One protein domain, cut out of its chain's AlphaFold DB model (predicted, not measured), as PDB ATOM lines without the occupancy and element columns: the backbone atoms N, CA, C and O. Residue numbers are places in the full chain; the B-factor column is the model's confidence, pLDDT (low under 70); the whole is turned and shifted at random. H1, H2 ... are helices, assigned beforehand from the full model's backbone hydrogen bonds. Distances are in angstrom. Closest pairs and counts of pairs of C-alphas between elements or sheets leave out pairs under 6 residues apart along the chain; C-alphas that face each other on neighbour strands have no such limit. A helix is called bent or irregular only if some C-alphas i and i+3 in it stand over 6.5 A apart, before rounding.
ATOM      1  N   GLN A  25      59.368  10.897   2.383       87.50
ATOM      2  CA  GLN A  25      59.680  11.831   1.300       87.50
ATOM      3  C   GLN A  25      60.199  11.137   0.028       87.50
ATOM      4  O   GLN A  25      59.728  11.498  -1.053       87.50
ATOM      5  N   PRO A  26      61.115  10.146   0.086       87.12
ATOM      6  CA  PRO A  26      61.576   9.458  -1.121       87.12
ATOM      7  C   PRO A  26      60.439   8.752  -1.873       87.12
ATOM      8  O   PRO A  26      60.311   8.892  -3.089       87.12
ATOM      9  N   GLU A  27      59.576   8.038  -1.152       89.38
ATOM     10  CA  GLU A  27      58.414   7.339  -1.699       89.38
ATOM     11  C   GLU A  27      57.363   8.303  -2.249       89.38
ATOM     12  O   GLU A  27      56.756   8.054  -3.295       89.38
ATOM     13  N   PHE A  28      57.167   9.426  -1.563       90.69
ATOM     14  CA  PHE A  28      56.284  10.488  -2.009       90.69
ATOM     15  C   PHE A  28      56.762  11.104  -3.324       90.69
ATOM     16  O   PHE A  28      55.969  11.232  -4.251       90.69
ATOM     17  N   LEU A  29      58.057  11.408  -3.459       91.69
ATOM     18  CA  LEU A  29      58.622  11.956  -4.697       91.69
ATOM     19  C   LEU A  29      58.479  10.991  -5.884       91.69
ATOM     20  O   LEU A  29      58.196  11.428  -7.000       91.69
ATOM     21  N   GLN A  30      58.609   9.681  -5.653       92.44
ATOM     22  CA  GLN A  30      58.373   8.666  -6.687       92.44
ATOM     23  C   GLN A  30      56.912   8.647  -7.152       92.44
ATOM     24  O   GLN A  30      56.651   8.622  -8.357       92.44
ATOM     25  N   ILE A  31      55.953   8.712  -6.219       93.06
ATOM     26  CA  ILE A  31      54.536   8.797  -6.581       93.06
ATOM     27  C   ILE A  31      54.210  10.143  -7.243       93.06
ATOM     28  O   ILE A  31      53.471  10.158  -8.223       93.06
ATOM     29  N   CYS A  32      54.783  11.259  -6.783       93.38
ATOM     30  CA  CYS A  32      54.636  12.568  -7.424       93.38
ATOM     31  C   CYS A  32      55.077  12.541  -8.887       93.38
ATOM     32  O   CYS A  32      54.378  13.073  -9.747       93.38
ATOM     33  N   HIS A  33      56.207  11.896  -9.179       93.38
ATOM     34  CA  HIS A  33      56.668  11.738 -10.550       93.38
ATOM     35  C   HIS A  33      55.665  10.936 -11.391       93.38
ATOM     36  O   HIS A  33      55.303  11.356 -12.489       93.38
ATOM     37  N   LEU A  34      55.152   9.817 -10.865       95.00
ATOM     38  CA  LEU A  34      54.127   9.036 -11.558       95.00
ATOM     39  C   LEU A  34      52.835   9.843 -11.772       95.00
ATOM     40  O   LEU A  34      52.261   9.809 -12.858       95.00
ATOM     41  N   TYR A  35      52.408  10.605 -10.764       95.00
ATOM     42  CA  TYR A  35      51.253  11.495 -10.835       95.00
ATOM     43  C   TYR A  35      51.414  12.548 -11.939       95.00
ATOM     44  O   TYR A  35      50.499  12.728 -12.744       95.00
ATOM     45  N   GLN A  36      52.579  13.196 -12.036       93.94
ATOM     46  CA  GLN A  36      52.888  14.155 -13.103       93.94
ATOM     47  C   GLN A  36      52.793  13.489 -14.482       93.94
ATOM     48  O   GLN A  36      51.994  13.922 -15.310       93.94
ATOM     49  N   LEU A  37      53.468  12.351 -14.691       93.50
ATOM     50  CA  LEU A  37      53.411  11.609 -15.960       93.50
ATOM     51  C   LEU A  37      51.978  11.240 -16.382       93.50
ATOM     52  O   LEU A  37      51.647  11.250 -17.568       93.50
ATOM     53  N   MET A  38      51.120  10.888 -15.422       94.25
ATOM     54  CA  MET A  38      49.737  10.492 -15.693       94.25
ATOM     55  C   MET A  38      48.798  11.679 -15.944       94.25
ATOM     56  O   MET A  38      47.782  11.508 -16.624       94.25
ATOM     57  N   THR A  39      49.115  12.868 -15.420       93.38
ATOM     58  CA  THR A  39      48.222  14.041 -15.434       93.38
ATOM     59  C   THR A  39      48.624  15.125 -16.427       93.38
ATOM     60  O   THR A  39      47.769  15.895 -16.868       93.38
ATOM     61  N   GLU A  40      49.886  15.177 -16.836       92.38
ATOM     62  CA  GLU A  40      50.430  16.196 -17.736       92.38
ATOM     63  C   GLU A  40      50.000  16.019 -19.197       92.38
ATOM     64  O   GLU A  40      49.709  14.891 -19.601       92.38
ATOM     65  N   PRO A  41      49.927  17.095 -20.003       91.31
ATOM     66  CA  PRO A  41      49.573  17.011 -21.419       91.31
ATOM     67  C   PRO A  41      50.429  16.009 -22.206       91.31
ATOM     68  O   PRO A  41      51.635  15.870 -21.994       91.31
ATOM     69  N   ILE A  42      49.820  15.366 -23.197       90.56
ATOM     70  CA  ILE A  42      50.542  14.518 -24.152       90.56
ATOM     71  C   ILE A  42      50.639  15.280 -25.474       90.56
ATOM     72  O   ILE A  42      49.672  15.884 -25.939       90.56
ATOM     73  N   ALA A  43      51.816  15.256 -26.095       88.50
ATOM     74  CA  ALA A  43      52.047  15.954 -27.349       88.50
ATOM     75  C   ALA A  43      51.185  15.360 -28.481       88.50
ATOM     76  O   ALA A  43      51.127  14.131 -28.625       88.50
ATOM     77  N   PRO A  44      50.587  16.204 -29.339       83.94
ATOM     78  CA  PRO A  44      49.857  15.732 -30.505       83.94
ATOM     79  C   PRO A  44      50.795  15.073 -31.524       83.94
ATOM     80  O   PRO A  44      51.984  15.402 -31.637       83.94
ATOM     81  N   ILE A  45      50.239  14.165 -32.327       84.88
ATOM     82  CA  ILE A  45      50.967  13.544 -33.435       84.88
ATOM     83  C   ILE A  45      51.215  14.603 -34.509       84.88
ATOM     84  O   ILE A  45      50.285  15.122 -35.127       84.88
ATOM     85  N   THR A  46      52.488  14.893 -34.760       84.50
ATOM     86  CA  THR A  46      52.915  15.877 -35.757       84.50
ATOM     87  C   THR A  46      53.903  15.259 -36.739       84.50
ATOM     88  O   THR A  46      54.683  14.372 -36.399       84.50
ATOM     89  N   TYR A 193      42.602   9.001 -10.273       95.06
ATOM     90  CA  TYR A 193      41.465   9.463  -9.470       95.06
ATOM     91  C   TYR A 193      40.470   8.365  -9.074       95.06
ATOM     92  O   TYR A 193      39.546   8.631  -8.312       95.06
ATOM     93  N   GLY A 194      40.618   7.147  -9.589       93.19
ATOM     94  CA  GLY A 194      39.618   6.090  -9.456       93.19
ATOM     95  C   GLY A 194      38.495   6.208 -10.492       93.19
ATOM     96  O   GLY A 194      38.174   7.284 -11.000       93.19
ATOM     97  N   GLU A 195      37.873   5.076 -10.816       92.00
ATOM     98  CA  GLU A 195      36.870   4.996 -11.883       92.00
ATOM     99  C   GLU A 195      35.638   5.872 -11.621       92.00
ATOM    100  O   GLU A 195      35.259   6.673 -12.476       92.00
ATOM    101  N   THR A 196      35.054   5.779 -10.425       90.50
ATOM    102  CA  THR A 196      33.844   6.529 -10.052       90.50
ATOM    103  C   THR A 196      34.043   8.043 -10.130       90.50
ATOM    104  O   THR A 196      33.122   8.760 -10.519       90.50
ATOM    105  N   ALA A 197      35.244   8.532  -9.808       93.00
ATOM    106  CA  ALA A 197      35.559   9.957  -9.837       93.00
ATOM    107  C   ALA A 197      35.705  10.510 -11.264       93.00
ATOM    108  O   ALA A 197      35.458  11.693 -11.497       93.00
ATOM    109  N   VAL A 198      36.098   9.659 -12.218       94.88
ATOM    110  CA  VAL A 198      36.374  10.047 -13.609       94.88
ATOM    111  C   VAL A 198      35.133  10.027 -14.486       94.88
ATOM    112  O   VAL A 198      35.014  10.882 -15.361       94.88
ATOM    113  N   THR A 199      34.191   9.110 -14.253       93.31
ATOM    114  CA  THR A 199      32.967   8.981 -15.066       93.31
ATOM    115  C   THR A 199      32.267  10.323 -15.365       93.31
ATOM    116  O   THR A 199      31.917  10.555 -16.522       93.31
ATOM    117  N   PRO A 200      32.108  11.265 -14.409       92.50
ATOM    118  CA  PRO A 200      31.445  12.549 -14.670       92.50
ATOM    119  C   PRO A 200      32.253  13.532 -15.536       92.50
ATOM    120  O   PRO A 200      31.687  14.480 -16.078       92.50
ATOM    121  N   ILE A 201      33.570  13.340 -15.645       92.75
ATOM    122  CA  ILE A 201      34.495  14.242 -16.348       92.75
ATOM    123  C   ILE A 201      35.101  13.613 -17.607       92.75
ATOM    124  O   ILE A 201      35.891  14.265 -18.282       92.75
ATOM    125  N   GLU A 202      34.728  12.381 -17.963       93.62
ATOM    126  CA  GLU A 202      35.344  11.634 -19.068       93.62
ATOM    127  C   GLU A 202      35.299  12.404 -20.398       93.62
ATOM    128  O   GLU A 202      36.314  12.529 -21.079       93.62
ATOM    129  N   GLY A 203      34.163  13.035 -20.718       91.44
ATOM    130  CA  GLY A 203      34.013  13.865 -21.922       91.44
ATOM    131  C   GLY A 203      34.822  15.171 -21.919       91.44
ATOM    132  O   GLY A 203      34.913  15.840 -22.947       91.44
ATOM    133  N   GLN A 204      35.406  15.552 -20.780       92.69
ATOM    134  CA  GLN A 204      36.250  16.742 -20.630       92.69
ATOM    135  C   GLN A 204      37.740  16.414 -20.769       92.69
ATOM    136  O   GLN A 204      38.557  17.324 -20.924       92.69
ATOM    137  N   ILE A 205      38.107  15.131 -20.716       93.88
ATOM    138  CA  ILE A 205      39.494  14.687 -20.811       93.88
ATOM    139  C   ILE A 205      39.983  14.891 -22.243       93.88
ATOM    140  O   ILE A 205      39.490  14.278 -23.190       93.88
ATOM    141  N   LYS A 206      40.988  15.754 -22.394       89.88
ATOM    142  CA  LYS A 206      41.637  16.043 -23.673       89.88
ATOM    143  C   LYS A 206      43.115  15.708 -23.609       89.88
ATOM    144  O   LYS A 206      43.721  15.647 -22.540       89.88
ATOM    145  N   LEU A 207      43.683  15.484 -24.788       86.62
ATOM    146  CA  LEU A 207      45.075  15.089 -24.921       86.62
ATOM    147  C   LEU A 207      46.049  16.213 -24.559       86.62
ATOM    148  O   LEU A 207      47.000  16.014 -23.808       86.62
ATOM    149  N   GLU A 208      45.783  17.391 -25.116       86.50
ATOM    150  CA  GLU A 208      46.688  18.542 -25.096       86.50
ATOM    151  C   GLU A 208      46.568  19.378 -23.818       86.50
ATOM    152  O   GLU A 208      47.198  20.424 -23.690       86.50
ATOM    153  N   THR A 209      45.754  18.933 -22.861       88.25
ATOM    154  CA  THR A 209      45.536  19.632 -21.598       88.25
ATOM    155  C   THR A 209      45.908  18.747 -20.424       88.25
ATOM    156  O   THR A 209      45.886  17.512 -20.494       88.25
ATOM    157  N   GLN A 210      46.209  19.397 -19.302       89.62
ATOM    158  CA  GLN A 210      46.274  18.715 -18.021       89.62
ATOM    159  C   GLN A 210      44.937  18.011 -17.747       89.62
ATOM    160  O   GLN A 210      43.886  18.445 -18.238       89.62
ATOM    161  N   LEU A 211      44.982  16.904 -17.003       92.00
ATOM    162  CA  LEU A 211      43.757  16.240 -16.580       92.00
ATOM    163  C   LEU A 211      42.858  17.217 -15.801       92.00
ATOM    164  O   LEU A 211      43.361  17.968 -14.962       92.00
ATOM    165  N   PRO A 212      41.543  17.226 -16.081       91.19
ATOM    166  CA  PRO A 212      40.617  18.066 -15.345       91.19
ATOM    167  C   PRO A 212      40.555  17.634 -13.879       91.19
ATOM    168  O   PRO A 212      40.640  16.447 -13.557       91.19
ATOM    169  N   ASN A 213      40.376  18.611 -12.991       87.69
ATOM    170  CA  ASN A 213      40.166  18.341 -11.575       87.69
ATOM    171  C   ASN A 213      38.835  17.603 -11.368       87.69
ATOM    172  O   ASN A 213      37.816  17.960 -11.962       87.69
ATOM    173  N   ILE A 214      38.832  16.611 -10.477       90.75
ATOM    174  CA  ILE A 214      37.599  15.985  -9.991       90.75
ATOM    175  C   ILE A 214      36.916  16.883  -8.957       90.75
ATOM    176  O   ILE A 214      37.561  17.681  -8.273       90.75
ATOM    177  N   THR A 215      35.597  16.754  -8.818       86.00
ATOM    178  CA  THR A 215      34.874  17.467  -7.762       86.00
ATOM    179  C   THR A 215      35.244  16.907  -6.391       86.00
ATOM    180  O   THR A 215      35.463  15.707  -6.230       86.00
ATOM    181  N   ALA A 216      35.262  17.773  -5.375       85.19
ATOM    182  CA  ALA A 216      35.610  17.386  -4.008       85.19
ATOM    183  C   ALA A 216      34.699  16.264  -3.463       85.19
ATOM    184  O   ALA A 216      35.168  15.361  -2.778       85.19
ATOM    185  N   ALA A 217      33.412  16.275  -3.823       84.88
ATOM    186  CA  ALA A 217      32.451  15.244  -3.423       84.88
ATOM    187  C   ALA A 217      32.733  13.860  -4.041       84.88
ATOM    188  O   ALA A 217      32.378  12.851  -3.442       84.88
ATOM    189  N   ASN A 218      33.385  13.815  -5.207       90.88
ATOM    190  CA  ASN A 218      33.702  12.579  -5.925       90.88
ATOM    191  C   ASN A 218      35.133  12.094  -5.671       90.88
ATOM    192  O   ASN A 218      35.582  11.156  -6.326       90.88
ATOM    193  N   PHE A 219      35.872  12.736  -4.763       94.62
ATOM    194  CA  PHE A 219      37.228  12.316  -4.436       94.62
ATOM    195  C   PHE A 219      37.237  10.855  -3.934       94.62
ATOM    196  O   PHE A 219      36.358  10.492  -3.150       94.62
ATOM    197  N   PRO A 220      38.201  10.006  -4.353       93.81
ATOM    198  CA  PRO A 220      38.205   8.567  -4.066       93.81
ATOM    199  C   PRO A 220      38.601   8.240  -2.613       93.81
ATOM    200  O   PRO A 220      39.595   7.565  -2.342       93.81
ATOM    201  N   TRP A 221      37.812   8.708  -1.651       93.38
ATOM    202  CA  TRP A 221      37.960   8.428  -0.226       93.38
ATOM    203  C   TRP A 221      36.677   7.815   0.322       93.38
ATOM    204  O   TRP A 221      35.585   8.300   0.028       93.38
ATOM    205  N   HIS A 222      36.784   6.725   1.083       91.81
ATOM    206  CA  HIS A 222      35.597   6.062   1.613       91.81
ATOM    207  C   HIS A 222      34.858   7.000   2.589       91.81
ATOM    208  O   HIS A 222      35.461   7.438   3.574       91.81
ATOM    209  N   PRO A 223      33.574   7.329   2.352       91.81
ATOM    210  CA  PRO A 223      32.861   8.302   3.174       91.81
ATOM    211  C   PRO A 223      32.801   7.894   4.645       91.81
ATOM    212  O   PRO A 223      32.402   6.779   4.974       91.81
ATOM    213  N   GLY A 224      33.196   8.801   5.539       90.44
ATOM    214  CA  GLY A 224      33.162   8.569   6.984       90.44
ATOM    215  C   GLY A 224      34.230   7.602   7.500       90.44
ATOM    216  O   GLY A 224      34.254   7.325   8.697       90.44
ATOM    217  N   ALA A 225      35.135   7.114   6.647       89.62
ATOM    218  CA  ALA A 225      36.279   6.326   7.082       89.62
ATOM    219  C   ALA A 225      37.423   7.233   7.547       89.62
ATOM    220  O   ALA A 225      37.679   8.297   6.971       89.62
ATOM    221  N   ASP A 226      38.109   6.801   8.603       90.56
ATOM    222  CA  ASP A 226      39.375   7.390   9.018       90.56
ATOM    223  C   ASP A 226      40.517   6.921   8.096       90.56
ATOM    224  O   ASP A 226      40.333   6.083   7.204       90.56
ATOM    225  N   ARG A 227      41.728   7.443   8.311       89.38
ATOM    226  CA  ARG A 227      42.889   7.066   7.495       89.38
ATOM    227  C   ARG A 227      43.186   5.571   7.551       89.38
ATOM    228  O   ARG A 227      43.513   4.984   6.526       89.38
ATOM    229  N   ASN A 228      43.094   4.927   8.710       87.69
ATOM    230  CA  ASN A 228      43.459   3.516   8.823       87.69
ATOM    231  C   ASN A 228      42.420   2.615   8.146       87.69
ATOM    232  O   ASN A 228      42.794   1.657   7.479       87.69
ATOM    233  N   ALA A 229      41.135   2.939   8.234       86.94
ATOM    234  CA  ALA A 229      40.078   2.221   7.536       86.94
ATOM    235  C   ALA A 229      40.239   2.279   6.002       86.94
ATOM    236  O   ALA A 229      39.942   1.294   5.323       86.94
ATOM    237  N   VAL A 230      40.756   3.388   5.458       88.88
ATOM    238  CA  VAL A 230      41.051   3.534   4.020       88.88
ATOM    239  C   VAL A 230      42.380   2.882   3.618       88.88
ATOM    240  O   VAL A 230      42.466   2.289   2.542       88.88
ATOM    241  N   CYS A 231      43.405   2.971   4.472       88.06
ATOM    242  CA  CYS A 231      44.797   2.699   4.098       88.06
ATOM    243  C   CYS A 231      45.383   1.378   4.620       88.06
ATOM    244  O   CYS A 231      46.449   0.980   4.165       88.06
ATOM    245  N   LYS A 232      44.725   0.691   5.567       78.12
ATOM    246  CA  LYS A 232      45.261  -0.521   6.225       78.12
ATOM    247  C   LYS A 232      45.426  -1.721   5.292       78.12
ATOM    248  O   LYS A 232      46.212  -2.624   5.569       78.12
ATOM    249  N   THR A 233      44.638  -1.793   4.227       71.12
ATOM    250  CA  THR A 233      44.735  -2.869   3.243       71.12
ATOM    251  C   THR A 233      44.481  -2.305   1.866       71.12
ATOM    252  O   THR A 233      43.428  -1.702   1.656       71.12
ATOM    253  N   ALA A 234      45.390  -2.579   0.928       68.94
ATOM    254  CA  ALA A 234      45.079  -2.433  -0.484       68.94
ATOM    255  C   ALA A 234      43.859  -3.309  -0.793       68.94
ATOM    256  O   ALA A 234      43.914  -4.537  -0.663       68.94
ATOM    257  N   GLY A 235      42.736  -2.653  -1.062       64.75
ATOM    258  CA  GLY A 235      41.449  -3.299  -1.259       64.75
ATOM    259  C   GLY A 235      41.181  -3.555  -2.733       64.75
ATOM    260  O   GLY A 235      41.863  -3.031  -3.604       64.75
ATOM    261  N   THR A 236      40.147  -4.343  -3.009       75.88
ATOM    262  CA  THR A 236      39.474  -4.351  -4.319       75.88
ATOM    263  C   THR A 236      38.285  -3.391  -4.351       75.88
ATOM    264  O   THR A 236      37.672  -3.197  -5.397       75.88
ATOM    265  N   ASP A 237      37.934  -2.819  -3.197       81.00
ATOM    266  CA  ASP A 237      36.794  -1.922  -3.053       81.00
ATOM    267  C   ASP A 237      37.183  -0.513  -3.486       81.00
ATOM    268  O   ASP A 237      38.237  -0.006  -3.095       81.00
ATOM    269  N   ALA A 238      36.293   0.150  -4.222       83.88
ATOM    270  CA  ALA A 238      36.463   1.552  -4.576       83.88
ATOM    271  C   ALA A 238      36.748   2.427  -3.339       83.88
ATOM    272  O   ALA A 238      36.257   2.169  -2.235       83.88
ATOM    273  N   ASN A 239      37.505   3.504  -3.556       88.50
ATOM    274  CA  ASN A 239      37.826   4.527  -2.555       88.50
ATOM    275  C   ASN A 239      38.701   4.048  -1.377       88.50
ATOM    276  O   ASN A 239      38.719   4.682  -0.319       88.50
ATOM    277  N   LYS A 240      39.420   2.933  -1.553       87.25
ATOM    278  CA  LYS A 240      40.464   2.442  -0.639       87.25
ATOM    279  C   LYS A 240      41.849   2.541  -1.275       87.25
ATOM    280  O   LYS A 240      41.968   2.728  -2.488       87.25
ATOM    281  N   ALA A 241      42.891   2.396  -0.456       86.56
ATOM    282  CA  ALA A 241      44.260   2.270  -0.951       86.56
ATOM    283  C   ALA A 241      44.368   1.175  -2.029       86.56
ATOM    284  O   ALA A 241      43.683   0.149  -1.970       86.56
ATOM    285  N   GLY A 242      45.233   1.406  -3.011       85.38
ATOM    286  CA  GLY A 242      45.484   0.548  -4.164       85.38
ATOM    287  C   GLY A 242      44.513   0.727  -5.334       85.38
ATOM    288  O   GLY A 242      44.762   0.158  -6.396       85.38
ATOM    289  N   MET A 243      43.434   1.504  -5.175       89.12
ATOM    290  CA  MET A 243      42.417   1.696  -6.222       89.12
ATOM    291  C   MET A 243      42.505   3.043  -6.948       89.12
ATOM    292  O   MET A 243      41.894   3.203  -8.005       89.12
ATOM    293  N   ALA A 244      43.250   4.002  -6.399       93.25
ATOM    294  CA  ALA A 244      43.521   5.296  -7.015       93.25
ATOM    295  C   ALA A 244      44.841   5.864  -6.481       93.25
ATOM    296  O   ALA A 244      45.072   5.867  -5.268       93.25
ATOM    297  N   LEU A 245      45.676   6.405  -7.373       94.19
ATOM    298  CA  LEU A 245      46.961   7.000  -7.000       94.19
ATOM    299  C   LEU A 245      46.791   8.145  -5.995       94.19
ATOM    300  O   LEU A 245      47.599   8.289  -5.084       94.19
ATOM    301  N   THR A 246      45.734   8.954  -6.126       94.25
ATOM    302  CA  THR A 246      45.471  10.057  -5.190       94.25
ATOM    303  C   THR A 246      45.185   9.566  -3.772       94.25
ATOM    304  O   THR A 246      45.618  10.199  -2.807       94.25
ATOM    305  N   THR A 247      44.504   8.427  -3.627       93.62
ATOM    306  CA  THR A 247      44.274   7.776  -2.331       93.62
ATOM    307  C   THR A 247      45.581   7.232  -1.767       93.62
ATOM    308  O   THR A 247      45.865   7.452  -0.593       93.62
ATOM    309  N   ASP A 248      46.414   6.606  -2.601       92.44
ATOM    310  CA  ASP A 248      47.724   6.088  -2.186       92.44
ATOM    311  C   ASP A 248      48.660   7.203  -1.704       92.44
ATOM    312  O   ASP A 248      49.285   7.066  -0.651       92.44
ATOM    313  N   MET A 249      48.690   8.342  -2.407       93.38
ATOM    314  CA  MET A 249      49.421   9.545  -1.989       93.38
ATOM    315  C   MET A 249      48.986  10.020  -0.603       93.38
ATOM    316  O   MET A 249      49.822  10.288   0.258       93.38
ATOM    317  N   LEU A 250      47.677  10.098  -0.355       92.62
ATOM    318  CA  LEU A 250      47.166  10.460   0.964       92.62
ATOM    319  C   LEU A 250      47.516   9.409   2.019       92.62
ATOM    320  O   LEU A 250      47.881   9.772   3.132       92.62
ATOM    321  N   CYS A 251      47.455   8.121   1.694       90.31
ATOM    322  CA  CYS A 251      47.736   7.057   2.650       90.31
ATOM    323  C   CYS A 251      49.168   7.082   3.190       90.31
ATOM    324  O   CYS A 251      49.364   6.834   4.384       90.31
ATOM    325  N   ILE A 252      50.149   7.428   2.350       88.62
ATOM    326  CA  ILE A 252      51.546   7.550   2.784       88.62
ATOM    327  C   ILE A 252      51.848   8.884   3.484       88.62
ATOM    328  O   ILE A 252      52.825   8.961   4.224       88.62
ATOM    329  N   CYS A 253      51.032   9.926   3.290       89.81
ATOM    330  CA  CYS A 253      51.336  11.273   3.790       89.81
ATOM    331  C   CYS A 253      50.461  11.743   4.955       89.81
ATOM    332  O   CYS A 253      50.899  12.575   5.751       89.81
ATOM    333  N   LEU A 254      49.232  11.241   5.070       88.94
ATOM    334  CA  LEU A 254      48.318  11.600   6.147       88.94
ATOM    335  C   LEU A 254      48.687  10.895   7.448       88.94
ATOM    336  O   LEU A 254      48.942   9.691   7.491       88.94
ATOM    337  N   LYS A 255      48.600  11.651   8.540       84.50
ATOM    338  CA  LYS A 255      48.775  11.135   9.896       84.50
ATOM    339  C   LYS A 255      47.443  10.615  10.423       84.50
ATOM    340  O   LYS A 255      46.427  11.304  10.335       84.50
ATOM    341  N   HIS A 256      47.451   9.433  11.038       82.31
ATOM    342  CA  HIS A 256      46.285   8.972  11.791       82.31
ATOM    343  C   HIS A 256      46.087   9.835  13.047       82.31
ATOM    344  O   HIS A 256      45.028  10.418  13.213       82.31
ATOM    345  N   GLN A 257      47.113   9.993  13.889       80.81
ATOM    346  CA  GLN A 257      47.058  10.816  15.108       80.81
ATOM    347  C   GLN A 257      47.857  12.113  14.945       80.81
ATOM    348  O   GLN A 257      48.858  12.133  14.228       80.81
ATOM    349  N   ALA A 258      47.449  13.171  15.649       74.69
ATOM    350  CA  ALA A 258      48.187  14.431  15.673       74.69
ATOM    351  C   ALA A 258      49.515  14.214  16.405       74.69
ATOM    352  O   ALA A 258      49.538  13.921  17.599       74.69
ATOM    353  N   ASN A 259      50.624  14.331  15.683       71.00
ATOM    354  CA  ASN A 259      51.967  14.276  16.244       71.00
ATOM    355  C   ASN A 259      52.901  15.228  15.481       71.00
ATOM    356  O   ASN A 259      52.545  15.774  14.431       71.00
ATOM    357  N   THR A 260      54.103  15.424  16.017       62.09
ATOM    358  CA  THR A 260      55.107  16.364  15.499       62.09
ATOM    359  C   THR A 260      55.856  15.869  14.259       62.09
ATOM    360  O   THR A 260      56.684  16.603  13.736       62.09
ATOM    361  N   HIS A 261      55.598  14.649  13.771       66.00
ATOM    362  CA  HIS A 261      56.351  14.056  12.662       66.00
ATOM    363  C   HIS A 261      55.569  14.148  11.359       66.00
ATOM    364  O   HIS A 261      54.519  13.525  11.218       66.00
ATOM    365  N   ASP A 262      56.047  14.947  10.409       70.06
ATOM    366  CA  ASP A 262      55.481  14.975   9.060       70.06
ATOM    367  C   ASP A 262      55.935  13.757   8.269       70.06
ATOM    368  O   ASP A 262      57.108  13.395   8.305       70.06
ATOM    369  N   ALA A 263      55.011  13.102   7.566       79.06
ATOM    370  CA  ALA A 263      55.334  11.882   6.841       79.06
ATOM    371  C   ALA A 263      56.035  12.190   5.510       79.06
ATOM    372  O   ALA A 263      57.096  11.645   5.258       79.06
ATOM    373  N   CYS A 264      55.509  13.085   4.672       84.75
ATOM    374  CA  CYS A 264      56.032  13.277   3.307       84.75
ATOM    375  C   CYS A 264      56.784  14.591   3.065       84.75
ATOM    376  O   CYS A 264      57.694  14.628   2.242       84.75
ATOM    377  N   SER A 265      56.391  15.673   3.735       84.19
ATOM    378  CA  SER A 265      57.017  16.995   3.619       84.19
ATOM    379  C   SER A 265      56.656  17.811   4.852       84.19
ATOM    380  O   SER A 265      55.497  17.802   5.265       84.19
ATOM    381  N   SER A 266      57.608  18.566   5.397       80.94
ATOM    382  CA  SER A 266      57.345  19.538   6.467       80.94
ATOM    383  C   SER A 266      56.449  20.702   6.030       80.94
ATOM    384  O   SER A 266      55.941  21.448   6.861       80.94
ATOM    385  N   SER A 267      56.275  20.896   4.721       84.50
ATOM    386  CA  SER A 267      55.387  21.916   4.151       84.50
ATOM    387  C   SER A 267      53.970  21.389   3.889       84.50
ATOM    388  O   SER A 267      53.058  22.177   3.638       84.50
ATOM    389  N   PHE A 268      53.745  20.076   4.015       88.25
ATOM    390  CA  PHE A 268      52.416  19.488   3.879       88.25
ATOM    391  C   PHE A 268      51.576  19.709   5.147       88.25
ATOM    392  O   PHE A 268      51.660  18.952   6.112       88.25
ATOM    393  N   ALA A 269      50.722  20.734   5.117       86.31
ATOM    394  CA  ALA A 269      49.826  21.098   6.216       86.31
ATOM    395  C   ALA A 269      48.338  20.929   5.828       86.31
ATOM    396  O   ALA A 269      47.678  21.906   5.434       86.31
ATOM    397  N   PRO A 270      47.769  19.706   5.906       87.75
ATOM    398  CA  PRO A 270      46.333  19.504   5.713       87.75
ATOM    399  C   PRO A 270      45.526  20.308   6.745       87.75
ATOM    400  O   PRO A 270      46.031  20.672   7.801       87.75
ATOM    401  N   GLU A 271      44.262  20.619   6.439       88.44
ATOM    402  CA  GLU A 271      43.397  21.364   7.380       88.44
ATOM    403  C   GLU A 271      43.223  20.633   8.713       88.44
ATOM    404  O   GLU A 271      43.116  21.251   9.768       88.44
ATOM    405  N   GLN A 272      43.220  19.303   8.655       87.06
ATOM    406  CA  GLN A 272      43.124  18.440   9.815       87.06
ATOM    407  C   GLN A 272      44.510  17.879  10.131       87.06
ATOM    408  O   GLN A 272      45.081  17.142   9.329       87.06
ATOM    409  N   ALA A 273      45.028  18.175  11.323       80.75
ATOM    410  CA  ALA A 273      46.317  17.651  11.786       80.75
ATOM    411  C   ALA A 273      46.307  16.121  12.013       80.75
ATOM    412  O   ALA A 273      47.366  15.498  12.081       80.75
ATOM    413  N   ALA A 274      45.114  15.524  12.136       84.25
ATOM    414  CA  ALA A 274      44.893  14.098  12.349       84.25
ATOM    415  C   ALA A 274      43.681  13.581  11.558       84.25
ATOM    416  O   ALA A 274      42.620  14.216  11.503       84.25
ATOM    417  N   TYR A 275      43.830  12.384  10.998       89.44
ATOM    418  CA  TYR A 275      42.788  11.623  10.309       89.44
ATOM    419  C   TYR A 275      42.444  10.346  11.106       89.44
ATOM    420  O   TYR A 275      42.418   9.239  10.564       89.44
ATOM    421  N   ASN A 276      42.229  10.499  12.418       83.88
ATOM    422  CA  ASN A 276      41.765   9.456  13.347       83.88
ATOM    423  C   ASN A 276      40.241   9.392  13.476       83.88
ATOM    424  O   ASN A 276      39.710   8.382  13.923       83.88
ATOM    425  N   ALA A 277      39.547  10.459  13.093       90.25
ATOM    426  CA  ALA A 277      38.107  10.471  12.915       90.25
ATOM    427  C   ALA A 277      37.748  10.233  11.444       90.25
ATOM    428  O   ALA A 277      38.556  10.488  10.545       90.25
ATOM    429  N   GLY A 278      36.519   9.773  11.214       91.56
ATOM    430  CA  GLY A 278      35.959   9.613   9.878       91.56
ATOM    431  C   GLY A 278      35.965  10.915   9.083       91.56
ATOM    432  O   GLY A 278      35.614  11.964   9.622       91.56
ATOM    433  N   ARG A 279      36.349  10.848   7.802       92.81
ATOM    434  CA  ARG A 279      36.427  12.013   6.906       92.81
ATOM    435  C   ARG A 279      35.571  11.847   5.668       92.81
ATOM    436  O   ARG A 279      35.368  10.738   5.172       92.81
ATOM    437  N   GLN A 280      35.073  12.967   5.163       94.38
ATOM    438  CA  GLN A 280      34.343  13.010   3.905       94.38
ATOM    439  C   GLN A 280      35.296  13.137   2.707       94.38
ATOM    440  O   GLN A 280      36.395  13.685   2.850       94.38
ATOM    441  N   PRO A 281      34.867  12.706   1.503       94.88
ATOM    442  CA  PRO A 281      35.622  12.894   0.264       94.88
ATOM    443  C   PRO A 281      36.164  14.310   0.071       94.88
ATOM    444  O   PRO A 281      37.325  14.478  -0.291       94.88
ATOM    445  N   ALA A 282      35.369  15.331   0.396       94.38
ATOM    446  CA  ALA A 282      35.780  16.719   0.226       94.38
ATOM    447  C   ALA A 282      36.973  17.113   1.117       94.38
ATOM    448  O   ALA A 282      37.881  17.796   0.646       94.38
ATOM    449  N   GLU A 283      37.013  16.640   2.368       94.06
ATOM    450  CA  GLU A 283      38.127  16.889   3.296       94.06
ATOM    451  C   GLU A 283      39.412  16.184   2.830       94.06
ATOM    452  O   GLU A 283      40.510  16.737   2.919       94.06
ATOM    453  N   ALA A 284      39.288  14.961   2.305       94.25
ATOM    454  CA  ALA A 284      40.413  14.237   1.717       94.25
ATOM    455  C   ALA A 284      40.910  14.918   0.429       94.25
ATOM    456  O   ALA A 284      42.113  15.090   0.244       94.25
ATOM    457  N   GLY A 285      39.992  15.388  -0.419       94.44
ATOM    458  CA  GLY A 285      40.309  16.140  -1.631       94.44
ATOM    459  C   GLY A 285      41.034  17.457  -1.349       94.44
ATOM    460  O   GLY A 285      42.000  17.779  -2.038       94.44
ATOM    461  N   ALA A 286      40.641  18.188  -0.301       93.75
ATOM    462  CA  ALA A 286      41.335  19.401   0.130       93.75
ATOM    463  C   ALA A 286      42.771  19.110   0.603       93.75
ATOM    464  O   ALA A 286      43.705  19.831   0.246       93.75
ATOM    465  N   ALA A 287      42.979  18.022   1.354       93.69
ATOM    466  CA  ALA A 287      44.325  17.586   1.720       93.69
ATOM    467  C   ALA A 287      45.144  17.163   0.498       93.69
ATOM    468  O   ALA A 287      46.308  17.536   0.388       93.69
ATOM    469  N   PHE A 288      44.542  16.449  -0.451       94.06
ATOM    470  CA  PHE A 288      45.220  16.059  -1.682       94.06
ATOM    471  C   PHE A 288      45.654  17.279  -2.502       94.06
ATOM    472  O   PHE A 288      46.790  17.320  -2.967       94.06
ATOM    473  N   ALA A 289      44.800  18.299  -2.618       92.44
ATOM    474  CA  ALA A 289      45.130  19.544  -3.309       92.44
ATOM    475  C   ALA A 289      46.365  20.239  -2.705       92.44
ATOM    476  O   ALA A 289      47.198  20.752  -3.445       92.44
ATOM    477  N   LYS A 290      46.521  20.205  -1.377       91.94
ATOM    478  CA  LYS A 290      47.730  20.695  -0.691       91.94
ATOM    479  C   LYS A 290      48.927  19.764  -0.852       91.94
ATOM    480  O   LYS A 290      50.064  20.205  -0.820       91.94
ATOM    481  N   LEU A 291      48.695  18.465  -0.991       92.19
ATOM    482  CA  LEU A 291      49.774  17.506  -1.169       92.19
ATOM    483  C   LEU A 291      50.398  17.624  -2.565       92.19
ATOM    484  O   LEU A 291      51.615  17.591  -2.696       92.19
ATOM    485  N   VAL A 292      49.596  17.812  -3.616       91.56
ATOM    486  CA  VAL A 292      50.129  17.933  -4.985       91.56
ATOM    487  C   VAL A 292      50.956  19.198  -5.205       91.56
ATOM    488  O   VAL A 292      51.809  19.194  -6.089       91.56
ATOM    489  N   THR A 293      50.789  20.253  -4.397       90.38
ATOM    490  CA  THR A 293      51.684  21.427  -4.458       90.38
ATOM    491  C   THR A 293      53.105  21.099  -4.004       90.38
ATOM    492  O   THR A 293      54.047  21.783  -4.395       90.38
ATOM    493  N   GLU A 294      53.278  20.023  -3.234       90.06
ATOM    494  CA  GLU A 294      54.586  19.510  -2.822       90.06
ATOM    495  C   GLU A 294      55.258  18.660  -3.913       90.06
ATOM    496  O   GLU A 294      56.461  18.398  -3.834       90.06
ATOM    497  N   CYS A 295      54.528  18.269  -4.965       90.00
ATOM    498  CA  CYS A 295      55.092  17.613  -6.143       90.00
ATOM    499  C   CYS A 295      55.830  18.636  -7.019       90.00
ATOM    500  O   CYS A 295      55.339  19.080  -8.059       90.00
ATOM    501  N   LYS A 296      57.033  19.021  -6.583       79.69
ATOM    502  CA  LYS A 296      57.898  19.976  -7.286       79.69
ATOM    503  C   LYS A 296      58.268  19.436  -8.672       79.69
ATOM    504  O   LYS A 296      58.799  18.337  -8.798       79.69
ATOM    505  N   GLY A 297      58.002  20.218  -9.711       70.06
ATOM    506  CA  GLY A 297      58.327  19.890 -11.098       70.06
ATOM    507  C   GLY A 297      57.768  20.943 -12.049       70.06
ATOM    508  O   GLY A 297      56.782  21.609 -11.738       70.06
ATOM    509  N   SER A 298      58.422  21.134 -13.192       62.88
ATOM    510  CA  SER A 298      57.864  21.940 -14.282       62.88
ATOM    511  C   SER A 298      56.898  21.076 -15.077       62.88
ATOM    512  O   SER A 298      57.259  19.945 -15.383       62.88
ATOM    513  N   GLN A 299      55.734  21.619 -15.446       75.12
ATOM    514  CA  GLN A 299      54.823  20.949 -16.376       75.12
ATOM    515  C   GLN A 299      55.587  20.530 -17.633       75.12
ATOM    516  O   GLN A 299      56.165  21.381 -18.319       75.12
ATOM    517  N   GLN A 300      55.599  19.235 -17.926       82.31
ATOM    518  CA  GLN A 300      56.185  18.706 -19.149       82.31
ATOM    519  C   GLN A 300      55.096  18.259 -20.117       82.31
ATOM    520  O   GLN A 300      53.964  17.962 -19.752       82.31
ATOM    521  N   THR A 301      55.450  18.239 -21.398       84.62
ATOM    522  CA  THR A 301      54.618  17.625 -22.429       84.62
ATOM    523  C   THR A 301      55.394  16.455 -22.995       84.62
ATOM    524  O   THR A 301      56.477  16.633 -23.560       84.62
ATOM    525  N   HIS A 302      54.839  15.254 -22.873       88.06
ATOM    526  CA  HIS A 302      55.495  14.032 -23.330       88.06
ATOM    527  C   HIS A 302      54.931  13.557 -24.660       88.06
ATOM    528  O   HIS A 302      53.722  13.574 -24.887       88.06
ATOM    529  N   SER A 303      55.799  13.086 -25.553       87.88
ATOM    530  CA  SER A 303      55.338  12.406 -26.763       87.88
ATOM    531  C   SER A 303      54.800  11.008 -26.447       87.88
ATOM    532  O   SER A 303      55.223  10.357 -25.488       87.88
ATOM    533  N   ILE A 304      53.916  10.503 -27.310       87.50
ATOM    534  CA  ILE A 304      53.381   9.136 -27.223       87.50
ATOM    535  C   ILE A 304      54.466   8.052 -27.333       87.50
ATOM    536  O   ILE A 304      54.242   6.918 -26.924       87.50
ATOM    537  N   GLN A 305      55.641   8.386 -27.872       86.81
ATOM    538  CA  GLN A 305      56.794   7.491 -27.947       86.81
ATOM    539  C   GLN A 305      57.564   7.427 -26.620       86.81
ATOM    540  O   GLN A 305      58.102   6.379 -26.274       86.81
ATOM    541  N   GLN A 306      57.625   8.535 -25.876       89.81
ATOM    542  CA  GLN A 306      58.375   8.630 -24.619       89.81
ATOM    543  C   GLN A 306      57.552   8.155 -23.418       89.81
ATOM    544  O   GLN A 306      58.072   7.449 -22.552       89.81
ATOM    545  N   LEU A 307      56.270   8.530 -23.368       90.94
ATOM    546  CA  LEU A 307      55.418   8.338 -22.195       90.94
ATOM    547  C   LEU A 307      55.329   6.875 -21.709       90.94
ATOM    548  O   LEU A 307      55.458   6.665 -20.503       90.94
ATOM    549  N   PRO A 308      55.189   5.846 -22.574       91.75
ATOM    550  CA  PRO A 308      55.129   4.455 -22.113       91.75
ATOM    551  C   PRO A 308      56.383   4.014 -21.348       91.75
ATOM    552  O   PRO A 308      56.286   3.303 -20.345       91.75
ATOM    553  N   HIS A 309      57.563   4.455 -21.796       92.56
ATOM    554  CA  HIS A 309      58.820   4.133 -21.126       92.56
ATOM    555  C   HIS A 309      58.924   4.840 -19.771       92.56
ATOM    556  O   HIS A 309      59.260   4.201 -18.777       92.56
ATOM    557  N   LEU A 310      58.559   6.124 -19.715       94.06
ATOM    558  CA  LEU A 310      58.558   6.902 -18.474       94.06
ATOM    559  C   LEU A 310      57.599   6.310 -17.433       94.06
ATOM    560  O   LEU A 310      57.996   6.104 -16.289       94.06
ATOM    561  N   LEU A 311      56.377   5.944 -17.838       94.56
ATOM    562  CA  LEU A 311      55.407   5.281 -16.960       94.56
ATOM    563  C   LEU A 311      55.937   3.938 -16.441       94.56
ATOM    564  O   LEU A 311      55.831   3.648 -15.250       94.56
ATOM    565  N   THR A 312      56.543   3.132 -17.316       94.25
ATOM    566  CA  THR A 312      57.122   1.835 -16.932       94.25
ATOM    567  C   THR A 312      58.240   2.010 -15.906       94.25
ATOM    568  O   THR A 312      58.261   1.303 -14.899       94.25
ATOM    569  N   ASN A 313      59.131   2.980 -16.124       92.06
ATOM    570  CA  ASN A 313      60.219   3.283 -15.200       92.06
ATOM    571  C   ASN A 313      59.692   3.805 -13.857       92.06
ATOM    572  O   ASN A 313      60.159   3.351 -12.815       92.06
ATOM    573  N   GLY A 314      58.695   4.696 -13.865       92.56
ATOM    574  CA  GLY A 314      58.066   5.208 -12.644       92.56
ATOM    575  C   GLY A 314      57.434   4.093 -11.806       92.56
ATOM    576  O   GLY A 314      57.689   3.988 -10.608       92.56
ATOM    577  N   VAL A 315      56.688   3.185 -12.444       93.00
ATOM    578  CA  VAL A 315      56.108   2.013 -11.765       93.00
ATOM    579  C   VAL A 315      57.193   1.059 -11.255       93.00
ATOM    580  O   VAL A 315      57.065   0.512 -10.158       93.00
ATOM    581  N   ALA A 316      58.261   0.838 -12.025       91.44
ATOM    582  CA  ALA A 316      59.376  -0.006 -11.603       91.44
ATOM    583  C   ALA A 316      60.108   0.576 -10.385       91.44
ATOM    584  O   ALA A 316      60.437  -0.177  -9.471       91.44
ATOM    585  N   ALA A 317      60.301   1.897 -10.338       89.12
ATOM    586  CA  ALA A 317      60.906   2.585  -9.201       89.12
ATOM    587  C   ALA A 317      60.072   2.410  -7.923       89.12
ATOM    588  O   ALA A 317      60.614   1.999  -6.901       89.12
ATOM    589  N   ILE A 318      58.749   2.604  -8.001       89.38
ATOM    590  CA  ILE A 318      57.836   2.370  -6.868       89.38
ATOM    591  C   ILE A 318      57.949   0.925  -6.371       89.38
ATOM    592  O   ILE A 318      58.115   0.682  -5.178       89.38
ATOM    593  N   LYS A 319      57.911  -0.051  -7.289       87.69
ATOM    594  CA  LYS A 319      58.036  -1.476  -6.941       87.69
ATOM    595  C   LYS A 319      59.379  -1.802  -6.291       87.69
ATOM    596  O   LYS A 319      59.414  -2.604  -5.364       87.69
ATOM    597  N   ALA A 320      60.466  -1.198  -6.764       87.38
ATOM    598  CA  ALA A 320      61.803  -1.412  -6.221       87.38
ATOM    599  C   ALA A 320      61.964  -0.855  -4.796       87.38
ATOM    600  O   ALA A 320      62.730  -1.414  -4.016       87.38
ATOM    601  N   SER A 321      61.221   0.198  -4.443       86.88
ATOM    602  CA  SER A 321      61.217   0.786  -3.095       86.88
ATOM    603  C   SER A 321      60.301   0.057  -2.105       86.88
ATOM    604  O   SER A 321      60.293   0.370  -0.916       86.88
TER     605      SER A 321
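This is residues 25 to 46 and 193 to 321 of the 374 residues of the protein "Variant surface glycoprotein 1125.2772" of Trypanosoma brucei (UniProt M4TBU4). Six helices are joined by long loops: H1, the longest helix by residues, lies side by side with H4 and with H6, running the opposite way to both at shallow tilts, while H5 crosses H4 at a wide angle. Short H3 packs on H4, and H2 lies off to one side, touching no helix. The printed part has 151 residues with six named helices, H1 to H6 in chain order, and no named strand; the class is all helix, though only 65 residues are in named elements. The whole is compact by its radius of gyration of the C-alphas, 15.6 A, yet elongated, spanning 51 by 33 by 27 A.

Find C-alpha 25 at (59.680, 11.831, 1.300); from there H1, residues 25 to 39, runs 20.4 A to C-alpha 39 at (48.222, 14.041, -15.434). H6, residues 307 to 320, covers 19.8 A and ends at C-alpha 320, (61.803, -1.412, -6.221). H5 is residues 281 to 292, 16.2 A; H2, residues 195 to 204, 14.7 A; H4, residues 245 to 253, 12.4 A; H3, residues 227 to 231, 5.9 A. H2 is irregular: C-alphas 200 and 203 are 7.8 A apart.

Start at the hub, H4, which touches H1, H3 and H5. H1 and H4 touch at a shallow tilt of 16 degrees, opposite ways, the closest C-alphas being Ile 31 and Met 249, 6.9 A. H1 and H6 touch at a shallow tilt of 23 degrees, opposite ways, closest at C-alphas Leu 34 and Gly 314, 5.6 A. H4 and H5 touch, about perpendicular at 78 degrees, closest at C-alphas Leu 250 and Phe 288, 6.5 A. H3 touches H4, closest at C-alphas Cys 231 and Cys 251, 5.5 A. H4 and H6 are apart. Every O i to N i+4 pair is within hydrogen-bond range in H1, H3, H4, H5 and H6; in H2 2 of 6 are, beside 3 of 7 O i to N i+3 pairs.

Look for the two farthest C-alphas, Thr 46 and Asn 259, 52.0 A apart. Residues 47 to 192 are not printed, and C-alphas 46 and 193 are 29.4 A apart across the cut. The links H2 to H3, H3 to H4, H4 to H5 and H5 to H6 are long. The mean pLDDT of the printed part is 88.2; residues 234 to 235, 260 to 261 and 298 are under 70.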